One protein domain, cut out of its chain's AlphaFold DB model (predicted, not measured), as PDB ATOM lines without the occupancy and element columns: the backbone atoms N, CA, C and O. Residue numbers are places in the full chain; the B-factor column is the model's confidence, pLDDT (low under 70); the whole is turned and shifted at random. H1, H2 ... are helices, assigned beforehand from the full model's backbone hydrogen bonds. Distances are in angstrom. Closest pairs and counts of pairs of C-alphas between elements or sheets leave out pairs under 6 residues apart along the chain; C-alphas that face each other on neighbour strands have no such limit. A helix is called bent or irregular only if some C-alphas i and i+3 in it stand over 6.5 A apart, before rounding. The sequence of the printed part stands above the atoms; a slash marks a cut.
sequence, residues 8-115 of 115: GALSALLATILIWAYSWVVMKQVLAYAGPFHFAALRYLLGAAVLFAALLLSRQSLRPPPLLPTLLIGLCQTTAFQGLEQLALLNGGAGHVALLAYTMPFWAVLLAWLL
ATOM      1  N   GLY A   8      13.715  27.679  19.986       86.88
ATOM      2  CA  GLY A   8      14.986  28.178  20.517       86.88
ATOM      3  C   GLY A   8      14.850  29.160  21.689       86.88
ATOM      4  O   GLY A   8      15.671  29.139  22.599       86.88
ATOM      5  N   ALA A   9      13.804  29.990  21.723       88.38
ATOM      6  CA  ALA A   9      13.543  30.865  22.866       88.38
ATOM      7  C   ALA A   9      13.158  30.052  24.114       88.38
ATOM      8  O   ALA A   9      13.621  30.347  25.214       88.38
ATOM      9  N   LEU A  10      12.365  28.988  23.937       90.75
ATOM     10  CA  LEU A  10      11.988  28.082  25.027       90.75
ATOM     11  C   LEU A  10      13.193  27.326  25.596       90.75
ATOM     12  O   LEU A  10      13.320  27.210  26.814       90.75
ATOM     13  N   SER A  11      14.097  26.836  24.740       91.81
ATOM     14  CA  SER A  11      15.307  26.155  25.210       91.81
ATOM     15  C   SER A  11      16.265  27.109  25.927       91.81
ATOM     16  O   SER A  11      16.796  26.751  26.977       91.81
ATOM     17  N   ALA A  12      16.439  28.334  25.421       91.06
ATOM     18  CA  ALA A  12      17.237  29.363  26.085       91.06
ATOM     19  C   ALA A  12      16.660  29.741  27.459       91.06
ATOM     20  O   ALA A  12      17.410  29.892  28.426       91.06
ATOM     21  N   LEU A  13      15.331  29.835  27.569       92.06
ATOM     22  CA  LEU A  13      14.649  30.091  28.834       92.06
ATOM     23  C   LEU A  13      14.884  28.954  29.839       92.06
ATOM     24  O   LEU A  13      15.290  29.215  30.968       92.06
ATOM     25  N   LEU A  14      14.691  27.698  29.420       93.56
ATOM     26  CA  LEU A  14      14.954  26.515  30.250       93.56
ATOM     27  C   LEU A  14      16.399  26.477  30.750       93.56
ATOM     28  O   LEU A  14      16.633  26.296  31.944       93.56
ATOM     29  N   ALA A  15      17.365  26.695  29.855       94.44
ATOM     30  CA  ALA A  15      18.775  26.747  30.223       94.44
ATOM     31  C   ALA A  15      19.044  27.861  31.242       94.44
ATOM     32  O   ALA A  15      19.708  27.627  32.250       94.44
ATOM     33  N   THR A  16      18.474  29.047  31.024       90.62
ATOM     34  CA  THR A  16      18.622  30.187  31.938       90.62
ATOM     35  C   THR A  16      18.089  29.853  33.327       90.62
ATOM     36  O   THR A  16      18.798  30.066  34.306       90.62
ATOM     37  N   ILE A  17      16.887  29.272  33.417       91.25
ATOM     38  CA  ILE A  17      16.264  28.878  34.688       91.25
ATOM     39  C   ILE A  17      17.159  27.897  35.449       91.25
ATOM     40  O   ILE A  17      17.428  28.107  36.631       91.25
ATOM     41  N   LEU A  18      17.646  26.850  34.779       93.12
ATOM     42  CA  LEU A  18      18.478  25.825  35.412       93.12
ATOM     43  C   LEU A  18      19.818  26.392  35.892       93.12
ATOM     44  O   LEU A  18      20.214  26.151  37.033       93.12
ATOM     45  N   ILE A  19      20.490  27.180  35.048       92.00
ATOM     46  CA  ILE A  19      21.777  27.803  35.379       92.00
ATOM     47  C   ILE A  19      21.610  28.753  36.568       92.00
ATOM     48  O   ILE A  19      22.391  28.698  37.520       92.00
ATOM     49  N   TRP A  20      20.582  29.603  36.543       88.38
ATOM     50  CA  TRP A  20      20.327  30.549  37.625       88.38
ATOM     51  C   TRP A  20      19.964  29.852  38.929       88.38
ATOM     52  O   TRP A  20      20.587  30.145  39.949       88.38
ATOM     53  N   ALA A  21      19.016  28.911  38.905       86.88
ATOM     54  CA  ALA A  21      18.593  28.183  40.097       86.88
ATOM     55  C   ALA A  21      19.769  27.435  40.745       86.88
ATOM     56  O   ALA A  21      19.952  27.500  41.961       86.88
ATOM     57  N   TYR A  22      20.615  26.790  39.937       88.81
ATOM     58  CA  TYR A  22      21.798  26.097  40.440       88.81
ATOM     59  C   TYR A  22      22.865  27.055  40.987       88.81
ATOM     60  O   TYR A  22      23.536  26.737  41.972       88.81
ATOM     61  N   SER A  23      23.000  28.255  40.408       88.31
ATOM     62  CA  SER A  23      24.000  29.237  40.850       88.31
ATOM     63  C   SER A  23      23.855  29.620  42.328       88.31
ATOM     64  O   SER A  23      24.867  29.827  42.996       88.31
ATOM     65  N   TRP A  24      22.631  29.613  42.869       85.69
ATOM     66  CA  TRP A  24      22.358  29.847  44.291       85.69
ATOM     67  C   TRP A  24      22.968  28.784  45.204       85.69
ATOM     68  O   TRP A  24      23.509  29.100  46.265       85.69
ATOM     69  N   VAL A  25      22.905  27.518  44.784       86.81
ATOM     70  CA  VAL A  25      23.494  26.395  45.524       86.81
ATOM     71  C   VAL A  25      25.014  26.531  45.536       86.81
ATOM     72  O   VAL A  25      25.626  26.459  46.601       86.81
ATOM     73  N   VAL A  26      25.610  26.812  44.374       87.44
ATOM     74  CA  VAL A  26      27.061  27.016  44.234       87.44
ATOM     75  C   VAL A  26      27.533  28.193  45.084       87.44
ATOM     76  O   VAL A  26      28.506  28.063  45.816       87.44
ATOM     77  N   MET A  27      26.827  29.325  45.041       86.50
ATOM     78  CA  MET A  27      27.141  30.495  45.862       86.50
ATOM     79  C   MET A  27      27.189  30.147  47.344       86.50
ATOM     80  O   MET A  27      28.183  30.437  48.002       86.50
ATOM     81  N   LYS A  28      26.155  29.472  47.863       82.12
ATOM     82  CA  LYS A  28      26.115  29.069  49.274       82.12
ATOM     83  C   LYS A  28      27.248  28.098  49.624       82.12
ATOM     84  O   LYS A  28      27.820  28.218  50.701       82.12
ATOM     85  N   GLN A  29      27.586  27.161  48.735       85.88
ATOM     86  CA  GLN A  29      28.698  26.227  48.941       85.88
ATOM     87  C   GLN A  29      30.058  26.933  48.953       85.88
ATOM     88  O   GLN A  29      30.908  26.613  49.781       85.88
ATOM     89  N   VAL A  30      30.265  27.914  48.073       86.25
ATOM     90  CA  VAL A  30      31.534  28.650  47.981       86.25
ATOM     91  C   VAL A  30      31.788  29.521  49.211       86.25
ATOM     92  O   VAL A  30      32.948  29.717  49.569       86.25
ATOM     93  N   LEU A  31      30.744  29.955  49.928       82.44
ATOM     94  CA  LEU A  31      30.903  30.666  51.205       82.44
ATOM     95  C   LEU A  31      31.677  29.866  52.268       82.44
ATOM     96  O   LEU A  31      32.208  30.465  53.197       82.44
ATOM     97  N   ALA A  32      31.778  28.538  52.135       82.19
ATOM     98  CA  ALA A  32      32.620  27.716  53.006       82.19
ATOM     99  C   ALA A  32      34.129  27.867  52.719       82.19
ATOM    100  O   ALA A  32      34.948  27.561  53.580       82.19
ATOM    101  N   TYR A  33      34.495  28.326  51.519       83.50
ATOM    102  CA  TYR A  33      35.879  28.390  51.037       83.50
ATOM    103  C   TYR A  33      36.392  29.822  50.868       83.50
ATOM    104  O   TYR A  33      37.588  30.072  51.003       83.50
ATOM    105  N   ALA A  34      35.506  30.764  50.548       82.88
ATOM    106  CA  ALA A  34      35.854  32.151  50.293       82.88
ATOM    107  C   ALA A  34      34.876  33.096  50.988       82.88
ATOM    108  O   ALA A  34      33.684  32.816  51.108       82.88
ATOM    109  N   GLY A  35      35.380  34.264  51.389       83.12
ATOM    110  CA  GLY A  35      34.525  35.323  51.905       83.12
ATOM    111  C   GLY A  35      33.464  35.743  50.869       83.12
ATOM    112  O   GLY A  35      33.777  35.826  49.676       83.12
ATOM    113  N   PRO A  36      32.234  36.071  51.305       81.12
ATOM    114  CA  PRO A  36      31.102  36.422  50.437       81.12
ATOM    115  C   PRO A  36      31.430  37.510  49.416       81.12
ATOM    116  O   PRO A  36      31.131  37.394  48.227       81.12
ATOM    117  N   PHE A  37      32.102  38.564  49.876       84.38
ATOM    118  CA  PHE A  37      32.457  39.698  49.032       84.38
ATOM    119  C   PHE A  37      33.582  39.370  48.054       84.38
ATOM    120  O   PHE A  37      33.554  39.864  46.934       84.38
ATOM    121  N   HIS A  38      34.537  38.510  48.426       85.12
ATOM    122  CA  HIS A  38      35.618  38.096  47.525       85.12
ATOM    123  C   HIS A  38      35.073  37.253  46.373       85.12
ATOM    124  O   HIS A  38      35.422  37.485  45.216       85.12
ATOM    125  N   PHE A  39      34.171  36.317  46.683       85.19
ATOM    126  CA  PHE A  39      33.495  35.526  45.664       85.19
ATOM    127  C   PHE A  39      32.658  36.407  44.730       85.19
ATOM    128  O   PHE A  39      32.765  36.281  43.510       85.19
ATOM    129  N   ALA A  40      31.872  37.335  45.287       86.44
ATOM    130  CA  ALA A  40      31.098  38.278  44.490       86.44
ATOM    131  C   ALA A  40      32.007  39.132  43.589       86.44
ATOM    132  O   ALA A  40      31.779  39.182  42.383       86.44
ATOM    133  N   ALA A  41      33.079  39.731  44.121       88.31
ATOM    134  CA  ALA A  41      33.998  40.536  43.317       88.31
ATOM    135  C   ALA A  41      34.580  39.727  42.150       88.31
ATOM    136  O   ALA A  41      34.521  40.175  41.006       88.31
ATOM    137  N   LEU A  42      35.067  38.509  42.413       89.94
ATOM    138  CA  LEU A  42      35.625  37.647  41.373       89.94
ATOM    139  C   LEU A  42      34.577  37.297  40.307       89.94
ATOM    140  O   LEU A  42      34.845  37.438  39.115       89.94
ATOM    141  N   ARG A  43      33.370  36.895  40.726       88.62
ATOM    142  CA  ARG A  43      32.260  36.561  39.822       88.62
ATOM    143  C   ARG A  43      31.917  37.726  38.895       88.62
ATOM    144  O   ARG A  43      31.766  37.518  37.692       88.62
ATOM    145  N   TYR A  44      31.797  38.937  39.436       90.50
ATOM    146  CA  TYR A  44      31.417  40.113  38.652       90.50
ATOM    147  C   TYR A  44      32.553  40.638  37.775       90.50
ATOM    148  O   TYR A  44      32.288  41.041  36.646       90.50
ATOM    149  N   LEU A  45      33.808  40.570  38.229       93.12
ATOM    150  CA  LEU A  45      34.965  40.924  37.401       93.12
ATOM    151  C   LEU A  45      35.127  39.962  36.220       93.12
ATOM    152  O   LEU A  45      35.316  40.410  35.091       93.12
ATOM    153  N   LEU A  46      34.987  38.652  36.456       93.88
ATOM    154  CA  LEU A  46      35.003  37.650  35.389       93.88
ATOM    155  C   LEU A  46      33.830  37.852  34.422       93.88
ATOM    156  O   LEU A  46      34.034  37.856  33.210       93.88
ATOM    157  N   GLY A  47      32.620  38.082  34.939       91.94
ATOM    158  CA  GLY A  47      31.447  38.375  34.115       91.94
ATOM    159  C   GLY A  47      31.635  39.623  33.249       91.94
ATOM    160  O   GLY A  47      31.362  39.586  32.049       91.94
ATOM    161  N   ALA A  48      32.170  40.702  33.825       92.56
ATOM    162  CA  ALA A  48      32.492  41.918  33.091       92.56
ATOM    163  C   ALA A  48      33.535  41.652  31.995       92.56
ATOM    164  O   ALA A  48      33.319  42.040  30.850       92.56
ATOM    165  N   ALA A  49      34.625  40.943  32.307       95.06
ATOM    166  CA  ALA A  49      35.657  40.593  31.333       95.06
ATOM    167  C   ALA A  49      35.097  39.770  30.159       95.06
ATOM    168  O   ALA A  49      35.399  40.066  29.003       95.06
ATOM    169  N   VAL A  50      34.231  38.788  30.438       95.12
ATOM    170  CA  VAL A  50      33.556  37.982  29.407       95.12
ATOM    171  C   VAL A  50      32.653  38.847  28.530       95.12
ATOM    172  O   VAL A  50      32.683  38.709  27.309       95.12
ATOM    173  N   LEU A  51      31.882  39.769  29.116       91.50
ATOM    174  CA  LEU A  51      31.024  40.682  28.354       91.50
ATOM    175  C   LEU A  51      31.838  41.648  27.484       91.50
ATOM    176  O   LEU A  51      31.498  41.851  26.319       91.50
ATOM    177  N   PHE A  52      32.940  42.194  28.004       93.00
ATOM    178  CA  PHE A  52      33.853  43.029  27.223       93.00
ATOM    179  C   PHE A  52      34.502  42.248  26.072       93.00
ATOM    180  O   PHE A  52      34.559  42.752  24.949       93.00
ATOM    181  N   ALA A  53      34.925  41.002  26.313       93.88
ATOM    182  CA  ALA A  53      35.439  40.119  25.268       93.88
ATOM    183  C   ALA A  53      34.370  39.816  24.204       93.88
ATOM    184  O   ALA A  53      34.648  39.901  23.010       93.88
ATOM    185  N   ALA A  54      33.131  39.532  24.614       93.56
ATOM    186  CA  ALA A  54      32.018  39.313  23.693       93.56
ATOM    187  C   ALA A  54      31.724  40.557  22.838       93.56
ATOM    188  O   ALA A  54      31.467  40.425  21.639       93.56
ATOM    189  N   LEU A  55      31.813  41.761  23.416       92.62
ATOM    190  CA  LEU A  55      31.631  43.019  22.690       92.62
ATOM    191  C   LEU A  55      32.724  43.228  21.633       92.62
ATOM    192  O   LEU A  55      32.413  43.565  20.489       92.62
ATOM    193  N   LEU A  56      33.983  42.960  22.000       92.12
ATOM    194  CA  LEU A  56      35.134  43.007  21.094       92.12
ATOM    195  C   LEU A  56      34.982  42.015  19.933       92.12
ATOM    196  O   LEU A  56      35.137  42.397  18.772       92.12
ATOM    197  N   LEU A  57      34.626  40.760  20.229       94.56
ATOM    198  CA  LEU A  57      34.414  39.711  19.224       94.56
ATOM    199  C   LEU A  57      33.232  40.028  18.300       94.56
ATOM    200  O   LEU A  57      33.296  39.771  17.099       94.56
ATOM    201  N   SER A  58      32.183  40.649  18.842       93.50
ATOM    202  CA  SER A  58      31.011  41.095  18.081       93.50
ATOM    203  C   SER A  58      31.243  42.413  17.331       93.50
ATOM    204  O   SER A  58      30.324  42.908  16.680       93.50
ATOM    205  N   ARG A  59      32.450  42.999  17.431       91.06
ATOM    206  CA  ARG A  59      32.834  44.303  16.859       91.06
ATOM    207  C   ARG A  59      31.878  45.439  17.226       91.06
ATOM    208  O   ARG A  59      31.691  46.381  16.457       91.06
ATOM    209  N   GLN A  60      31.260  45.348  18.398       87.50
ATOM    210  CA  GLN A  60      30.383  46.393  18.893       87.50
ATOM    211  C   GLN A  60      31.192  47.503  19.567       87.50
ATOM    212  O   GLN A  60      32.310  47.308  20.046       87.50
ATOM    213  N   SER A  61      30.623  48.704  19.570       83.31
ATOM    214  CA  SER A  61      31.279  49.893  20.101       83.31
ATOM    215  C   SER A  61      31.444  49.809  21.620       83.31
ATOM    216  O   SER A  61      30.457  49.686  22.338       83.31
ATOM    217  N   LEU A  62      32.675  49.977  22.108       81.31
ATOM    218  CA  LEU A  62      33.012  50.127  23.536       81.31
ATOM    219  C   LEU A  62      32.742  51.542  24.074       81.31
ATOM    220  O   LEU A  62      33.269  51.922  25.120       81.31
ATOM    221  N   ARG A  63      31.979  52.366  23.344       80.31
ATOM    222  CA  ARG A  63      31.688  53.735  23.779       80.31
ATOM    223  C   ARG A  63      31.015  53.704  25.153       80.31
ATOM    224  O   ARG A  63      30.041  52.968  25.318       80.31
ATOM    225  N   PRO A  64      31.504  54.501  26.118       74.25
ATOM    226  CA  PRO A  64      30.906  54.529  27.437       74.25
ATOM    227  C   PRO A  64      29.446  54.998  27.324       74.25
ATOM    228  O   PRO A  64      29.190  56.032  26.698       74.25
ATOM    229  N   PRO A  65      28.482  54.257  27.899       81.81
ATOM    230  CA  PRO A  65      27.119  54.748  28.078       81.81
ATOM    231  C   PRO A  65      27.119  55.977  29.008       81.81
ATOM    232  O   PRO A  65      28.152  56.287  29.611       81.81
ATOM    233  N   PRO A  66      25.991  56.701  29.151       87.44
ATOM    234  CA  PRO A  66      25.888  57.792  30.119       87.44
ATOM    235  C   PRO A  66      26.325  57.317  31.514       87.44
ATOM    236  O   PRO A  66      25.638  56.534  32.171       87.44
ATOM    237  N   LEU A  67      27.497  57.796  31.944       87.25
ATOM    238  CA  LEU A  67      28.248  57.206  33.054       87.25
ATOM    239  C   LEU A  67      27.491  57.276  34.378       87.25
ATOM    240  O   LEU A  67      27.522  56.323  35.146       87.25
ATOM    241  N   LEU A  68      26.791  58.382  34.639       90.44
ATOM    242  CA  LEU A  68      26.085  58.583  35.901       90.44
ATOM    243  C   LEU A  68      24.909  57.594  36.076       90.44
ATOM    244  O   LEU A  68      24.914  56.872  37.071       90.44
ATOM    245  N   PRO A  69      23.958  57.465  35.128       89.69
ATOM    246  CA  PRO A  69      22.941  56.413  35.181       89.69
ATOM    247  C   PRO A  69      23.524  55.001  35.284       89.69
ATOM    248  O   PRO A  69      23.048  54.199  36.083       89.69
ATOM    249  N   THR A  70      24.573  54.695  34.515       89.81
ATOM    250  CA  THR A  70      25.216  53.373  34.553       89.81
ATOM    251  C   THR A  70      25.834  53.077  35.916       89.81
ATOM    252  O   THR A  70      25.668  51.972  36.428       89.81
ATOM    253  N   LEU A  71      26.497  54.058  36.534       90.50
ATOM    254  CA  LEU A  71      27.046  53.932  37.882       90.50
ATOM    255  C   LEU A  71      25.942  53.754  38.923       90.50
ATOM    256  O   LEU A  71      26.057  52.872  39.766       90.50
ATOM    257  N   LEU A  72      24.861  54.534  38.850       92.62
ATOM    258  CA  LEU A  72      23.735  54.416  39.781       92.62
ATOM    259  C   LEU A  72      23.067  53.039  39.690       92.62
ATOM    260  O   LEU A  72      22.827  52.405  40.714       92.62
ATOM    261  N   ILE A  73      22.822  52.543  38.475       91.44
ATOM    262  CA  ILE A  73      22.251  51.209  38.257       91.44
ATOM    263  C   ILE A  73      23.226  50.128  38.737       91.44
ATOM    264  O   ILE A  73      22.827  49.221  39.466       91.44
ATOM    265  N   GLY A  74      24.510  50.236  38.393       90.94
ATOM    266  CA  GLY A  74      25.534  49.301  38.852       90.94
ATOM    267  C   GLY A  74      25.617  49.243  40.379       90.94
ATOM    268  O   GLY A  74      25.595  48.162  40.957       90.94
ATOM    269  N   LEU A  75      25.634  50.394  41.051       92.44
ATOM    270  CA  LEU A  75      25.719  50.464  42.509       92.44
ATOM    271  C   LEU A  75      24.447  49.957  43.193       92.44
ATOM    272  O   LEU A  75      24.540  49.118  44.084       92.44
ATOM    273  N   CYS A  76      23.270  50.428  42.780       91.62
ATOM    274  CA  CYS A  76      22.013  50.090  43.446       91.62
ATOM    275  C   CYS A  76      21.509  48.693  43.069       91.62
ATOM    276  O   CYS A  76      21.188  47.890  43.942       91.62
ATOM    277  N   GLN A  77      21.434  48.388  41.773       87.50
ATOM    278  CA  GLN A  77      20.825  47.150  41.290       87.50
ATOM    279  C   GLN A  77      21.787  45.965  41.353       87.50
ATOM    280  O   GLN A  77      21.341  44.842  41.549       87.50
ATOM    281  N   THR A  78      23.089  46.189  41.162       90.19
ATOM    282  CA  THR A  78      24.061  45.090  41.114       90.19
ATOM    283  C   THR A  78      24.824  44.968  42.426       90.19
ATOM    284  O   THR A  78      24.698  43.958  43.111       90.19
ATOM    285  N   THR A  79      25.580  45.995  42.814       90.19
ATOM    286  CA  THR A  79      26.478  45.927  43.974       90.19
ATOM    287  C   THR A  79      25.714  45.823  45.291       90.19
ATOM    288  O   THR A  79      25.994  44.924  46.083       90.19
ATOM    289  N   ALA A  80      24.745  46.710  45.537       90.94
ATOM    290  CA  ALA A  80      23.981  46.709  46.781       90.94
ATOM    291  C   ALA A  80      23.105  45.457  46.892       90.94
ATOM    292  O   ALA A  80      23.142  44.785  47.921       90.94
ATOM    293  N   PHE A  81      22.394  45.091  45.819       89.31
ATOM    294  CA  PHE A  81      21.606  43.857  45.777       89.31
ATOM    295  C   PHE A  81      22.470  42.627  46.064       89.31
ATOM    296  O   PHE A  81      22.179  41.883  46.998       89.31
ATOM    297  N   GLN A  82      23.579  42.455  45.341       89.31
ATOM    298  CA  GLN A  82      24.446  41.300  45.536       89.31
ATOM    299  C   GLN A  82      25.093  41.295  46.924       89.31
ATOM    300  O   GLN A  82      25.225  40.232  47.527       89.31
ATOM    301  N   GLY A  83      25.505  42.453  47.444       88.94
ATOM    302  CA  GLY A  83      26.085  42.563  48.781       88.94
ATOM    303  C   GLY A  83      25.104  42.124  49.867       88.94
ATOM    304  O   GLY A  83      25.453  41.302  50.715       88.94
ATOM    305  N   LEU A  84      23.862  42.613  49.804       89.75
ATOM    306  CA  LEU A  84      22.789  42.215  50.719       89.75
ATOM    307  C   LEU A  84      22.431  40.732  50.566       89.75
ATOM    308  O   LEU A  84      22.245  40.038  51.563       89.75
ATOM    309  N   GLU A  85      22.395  40.230  49.335       88.62
ATOM    310  CA  GLU A  85      22.141  38.823  49.033       88.62
ATOM    311  C   GLU A  85      23.209  37.908  49.643       88.62
ATOM    312  O   GLU A  85      22.880  36.919  50.296       88.62
ATOM    313  N   GLN A  86      24.489  38.254  49.490       86.75
ATOM    314  CA  GLN A  86      25.585  37.481  50.069       86.75
ATOM    315  C   GLN A  86      25.543  37.504  51.603       86.75
ATOM    316  O   GLN A  86      25.762  36.471  52.234       86.75
ATOM    317  N   LEU A  87      25.202  38.645  52.214       89.00
ATOM    318  CA  LEU A  87      24.997  38.739  53.664       89.00
ATOM    319  C   LEU A  87      23.825  37.868  54.136       89.00
ATOM    320  O   LEU A  87      23.947  37.151  55.131       89.00
ATOM    321  N   ALA A  88      22.706  37.880  53.408       86.94
ATOM    322  CA  ALA A  88      21.561  37.024  53.695       86.94
ATOM    323  C   ALA A  88      21.918  35.537  53.544       86.94
ATOM    324  O   ALA A  88      21.512  34.716  54.366       86.94
ATOM    325  N   LEU A  89      22.736  35.187  52.546       85.62
ATOM    326  CA  LEU A  89      23.231  33.829  52.335       85.62
ATOM    327  C   LEU A  89      24.201  33.351  53.409       85.62
ATOM    328  O   LEU A  89      24.356  32.143  53.524       85.62
ATOM    329  N   LEU A  90      24.831  34.208  54.213       83.62
ATOM    330  CA  LEU A  90      25.636  33.731  55.344       83.62
ATOM    331  C   LEU A  90      24.745  33.022  56.372       83.62
ATOM    332  O   LEU A  90      25.010  31.879  56.742       83.62
ATOM    333  N   ASN A  91      23.641  33.670  56.748       83.31
ATOM    334  CA  ASN A  91      22.763  33.219  57.830       83.31
ATOM    335  C   ASN A  91      21.561  32.389  57.344       83.31
ATOM    336  O   ASN A  91      20.989  31.622  58.113       83.31
ATOM    337  N   GLY A  92      21.169  32.520  56.074       81.81
ATOM    338  CA  GLY A  92      20.011  31.848  55.481       81.81
ATOM    339  C   GLY A  92      20.367  30.661  54.581       81.81
ATOM    340  O   GLY A  92      21.511  30.474  54.158       81.81
ATOM    341  N   GLY A  93      19.364  29.841  54.259       83.62
ATOM    342  CA  GLY A  93      19.472  28.798  53.235       83.62
ATOM    343  C   GLY A  93      19.268  29.359  51.823       83.62
ATOM    344  O   GLY A  93      18.501  30.302  51.645       83.62
ATOM    345  N   ALA A  94      19.896  28.744  50.815       81.62
ATOM    346  CA  ALA A  94      19.835  29.205  49.421       81.62
ATOM    347  C   ALA A  94      18.393  29.399  48.910       81.62
ATOM    348  O   ALA A  94      18.087  30.428  48.320       81.62
ATOM    349  N   GLY A  95      17.487  28.457  49.206       79.19
ATOM    350  CA  GLY A  95      16.082  28.550  48.791       79.19
ATOM    351  C   GLY A  95      15.298  29.675  49.475       79.19
ATOM    352  O   GLY A  95      14.545  30.384  48.813       79.19
ATOM    353  N   HIS A  96      15.503  29.886  50.780       83.06
ATOM    354  CA  HIS A  96      14.815  30.951  51.524       83.06
ATOM    355  C   HIS A  96      15.285  32.339  51.082       83.06
ATOM    356  O   HIS A  96      14.463  33.227  50.866       83.06
ATOM    357  N   VAL A  97      16.596  32.520  50.911       86.00
ATOM    358  CA  VAL A  97      17.153  33.801  50.458       86.00
ATOM    359  C   VAL A  97      16.728  34.101  49.021       86.00
ATOM    360  O   VAL A  97      16.297  35.219  48.754       86.00
ATOM    361  N   ALA A  98      16.761  33.109  48.123       82.38
ATOM    362  CA  ALA A  98      16.295  33.282  46.748       82.38
ATOM    363  C   ALA A  98      14.814  33.692  46.695       82.38
ATOM    364  O   ALA A  98      14.456  34.618  45.970       82.38
ATOM    365  N   LEU A  99      13.952  33.056  47.500       85.69
ATOM    366  CA  LEU A  99      12.532  33.408  47.556       85.69
ATOM    367  C   LEU A  99      12.317  34.863  47.997       85.69
ATOM    368  O   LEU A  99      11.526  35.573  47.383       85.69
ATOM    369  N   LEU A 100      13.040  35.318  49.026       85.19
ATOM    370  CA  LEU A 100      12.960  36.700  49.512       85.19
ATOM    371  C   LEU A 100      13.485  37.708  48.478       85.19
ATOM    372  O   LEU A 100      12.854  38.742  48.245       85.19
ATOM    373  N   ALA A 101      14.610  37.391  47.833       83.25
ATOM    374  CA  ALA A 101      15.250  38.250  46.842       83.25
ATOM    375  C   ALA A 101      14.368  38.473  45.600       83.25
ATOM    376  O   ALA A 101      14.321  39.578  45.058       83.25
ATOM    377  N   TYR A 102      13.616  37.452  45.177       82.69
ATOM    378  CA  TYR A 102      12.749  37.518  43.998       82.69
ATOM    379  C   TYR A 102      11.282  37.833  44.313       82.69
ATOM    380  O   TYR A 102      10.394  37.511  43.529       82.69
ATOM    381  N   THR A 103      11.014  38.556  45.402       87.38
ATOM    382  CA  THR A 103       9.684  39.140  45.671       87.38
ATOM    383  C   THR A 103       9.335  40.312  44.741       87.38
ATOM    384  O   THR A 103       8.242  40.866  44.832       87.38
ATOM    385  N   MET A 104      10.217  40.682  43.803       87.19
ATOM    386  CA  MET A 104       9.992  41.774  42.846       87.19
ATOM    387  C   MET A 104       8.638  41.735  42.114       87.19
ATOM    388  O   MET A 104       8.038  42.801  41.988       87.19
ATOM    389  N   PRO A 105       8.100  40.579  41.665       83.06
ATOM    390  CA  PRO A 105       6.793  40.541  41.007       83.06
ATOM    391  C   PRO A 105       5.661  41.032  41.913       83.06
ATOM    392  O   PRO A 105       4.748  41.703  41.441       83.06
ATOM    393  N   PHE A 106       5.738  40.748  43.217       87.56
ATOM    394  CA  PHE A 106       4.749  41.208  44.191       87.56
ATOM    395  C   PHE A 106       4.767  42.735  44.311       87.56
ATOM    396  O   PHE A 106       3.730  43.385  44.186       87.56
ATOM    397  N   TRP A 107       5.959  43.316  44.469       87.56
ATOM    398  CA  TRP A 107       6.129  44.767  44.530       87.56
ATOM    399  C   TRP A 107       5.747  45.458  43.222       87.56
ATOM    400  O   TRP A 107       5.130  46.518  43.257       87.56
ATOM    401  N   ALA A 108       6.059  44.853  42.075       87.94
ATOM    402  CA  ALA A 108       5.696  45.389  40.769       87.94
ATOM    403  C   ALA A 108       4.174  45.485  40.597       87.94
ATOM    404  O   ALA A 108       3.681  46.527  40.176       87.94
ATOM    405  N   VAL A 109       3.428  44.436  40.970       91.75
ATOM    406  CA  VAL A 109       1.955  44.445  40.922       91.75
ATOM    407  C   VAL A 109       1.376  45.489  41.877       91.75
ATOM    408  O   VAL A 109       0.478  46.231  41.491       91.75
ATOM    409  N   LEU A 110       1.906  45.584  43.100       92.38
ATOM    410  CA  LEU A 110       1.447  46.560  44.090       92.38
ATOM    411  C   LEU A 110       1.666  48.008  43.624       92.38
ATOM    412  O   LEU A 110       0.757  48.829  43.710       92.38
ATOM    413  N   LEU A 111       2.862  48.322  43.121       91.12
ATOM    414  CA  LEU A 111       3.192  49.661  42.627       91.12
ATOM    415  C   LEU A 111       2.408  50.008  41.360       91.12
ATOM    416  O   LEU A 111       1.975  51.145  41.224       91.12
ATOM    417  N   ALA A 112       2.181  49.037  40.469       91.00
ATOM    418  CA  ALA A 112       1.348  49.224  39.282       91.00
ATOM    419  C   ALA A 112      -0.131  49.474  39.613       91.00
ATOM    420  O   ALA A 112      -0.844  50.027  38.788       91.00
ATOM    421  N   TRP A 113      -0.605  49.050  40.788       91.69
ATOM    422  CA  TRP A 113      -1.945  49.390  41.272       91.69
ATOM    423  C   TRP A 113      -2.010  50.793  41.897       91.69
ATOM    424  O   TRP A 113      -3.069  51.415  41.892       91.69
ATOM    425  N   LEU A 114      -0.899  51.281  42.457       90.56
ATOM    426  CA  LEU A 114      -0.831  52.570  43.150       90.56
ATOM    427  C   LEU A 114      -0.555  53.762  42.210       90.56
ATOM    428  O   LEU A 114      -0.937  54.883  42.546       90.56
ATOM    429  N   LEU A 115       0.142  53.526  41.093       82.19
ATOM    430  CA  LEU A 115       0.486  54.507  40.048       82.19
ATOM    431  C   LEU A 115      -0.577  54.559  38.948       82.19
ATOM    432  O   LEU A 115      -0.846  55.684  38.470       82.19
TER     433      LEU A 115
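Overview. This is residues 8 to 115 of the 115 residues of the protein "EamA family transporter" of Rhodanobacter denitrificans (UniProt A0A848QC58). Three long helices, H1, H2 and H3, splay apart like the legs of a tripod from one crowded corner, where the last part of H1, the first part of H2 and the last part of H3 come together with the short helix H4. H2 and H3 make a V whose open end is bridged by residues 58 to 66, and from the corner H4 leads to H5, an arm that sticks out with residues 102 to 115 and meets no other helix but through its link to H4. The 108 printed residues hold five named helices, in the order H1, H2, H3, H4, H5, and no named strand; the class is all helix. The whole is loose, with a radius of gyration of the C-alphas of 16.6 A, and the C-alphas span 45 by 42 by 35 A along their three main axes.

Along the chain. H1 is residues 8 to 30, 32.1 A from first to last C-alpha, and begins at C-alpha 8, at (14.986, 28.178, 20.517). After a tight link of 5 residues comes H2, residues 36 to 57, 31.6 A long, with C-alpha 36 at (31.102, 36.422, 50.437). A short link of 9 residues leads to H3, residues 67 to 91, 34.9 A long and the longest helix by residues. H3 is neither bent nor irregular, but only just: C-alphas 77 and 80 are 6.3 A apart. Tight links of 2 residues each then lead to H4, residues 94 to 101, and from H4 to H5, residues 104 to 114, which ends at C-alpha 114, at (-0.831, 52.570, 43.150).

Arrangement. H1 and H2 are close but not clearly touching, with the C-alphas of Val 30 and Phe 39 the closest at 7.5 A; they run opposite ways at a shallow tilt of 32 degrees. H1 and H3 are also close but not clearly touching, the closest C-alphas being those of Lys 28 and Leu 89, 6.4 A apart. H1 touches H4, with its residues 24 to 28 alone; the closest C-alphas are those of Trp 24 and Ala 94, 5.8 A apart, and the tilt is steep at 67 degrees, opposite ways. H2 and H3 form a helical hairpin, opposite ways at a steep tilt of 40 degrees. They touch through residues 36 to 40 of H2 and 82 to 90 of H3 alone, and the closest C-alphas, those of Pro 36 and Gln 86, are 5.6 A apart. H3 and H4 form a second helical hairpin, at a steep tilt of 41 degrees; of H3, residues 85 to 89 alone touch H4, with the C-alphas of Ala 88 and Val 97 the closest at 6.3 A. The helix packing is mostly crossed: of these 3 touching pairs, 0 are at a shallow tilt. H2 is apart from H4. H5 is apart from H1, H2 and H3, and H4 and H5 meet only through their link. In H2, H4 and H5 every O i to N i+4 pair is within hydrogen-bond range; in H1 17 of 19 pairs are, and in H3 17 of 21.

Size, cuts and confidence. The two C-alphas farthest apart, those of Tyr 33 and Leu 115, are 45.3 A apart. The C-alphas of Gly 8 and Leu 115, the first and last printed residues, are 35.8 A apart; Leu 115 is the chain's last residue. Residues 8 to 20, 45 to 51, 53 to 59, 63 to 77 and 102 to 115 stand free. The printed part has no cut and no long link between its helices. The mean pLDDT of the printed part is 88.0, and no printed residue is under 70.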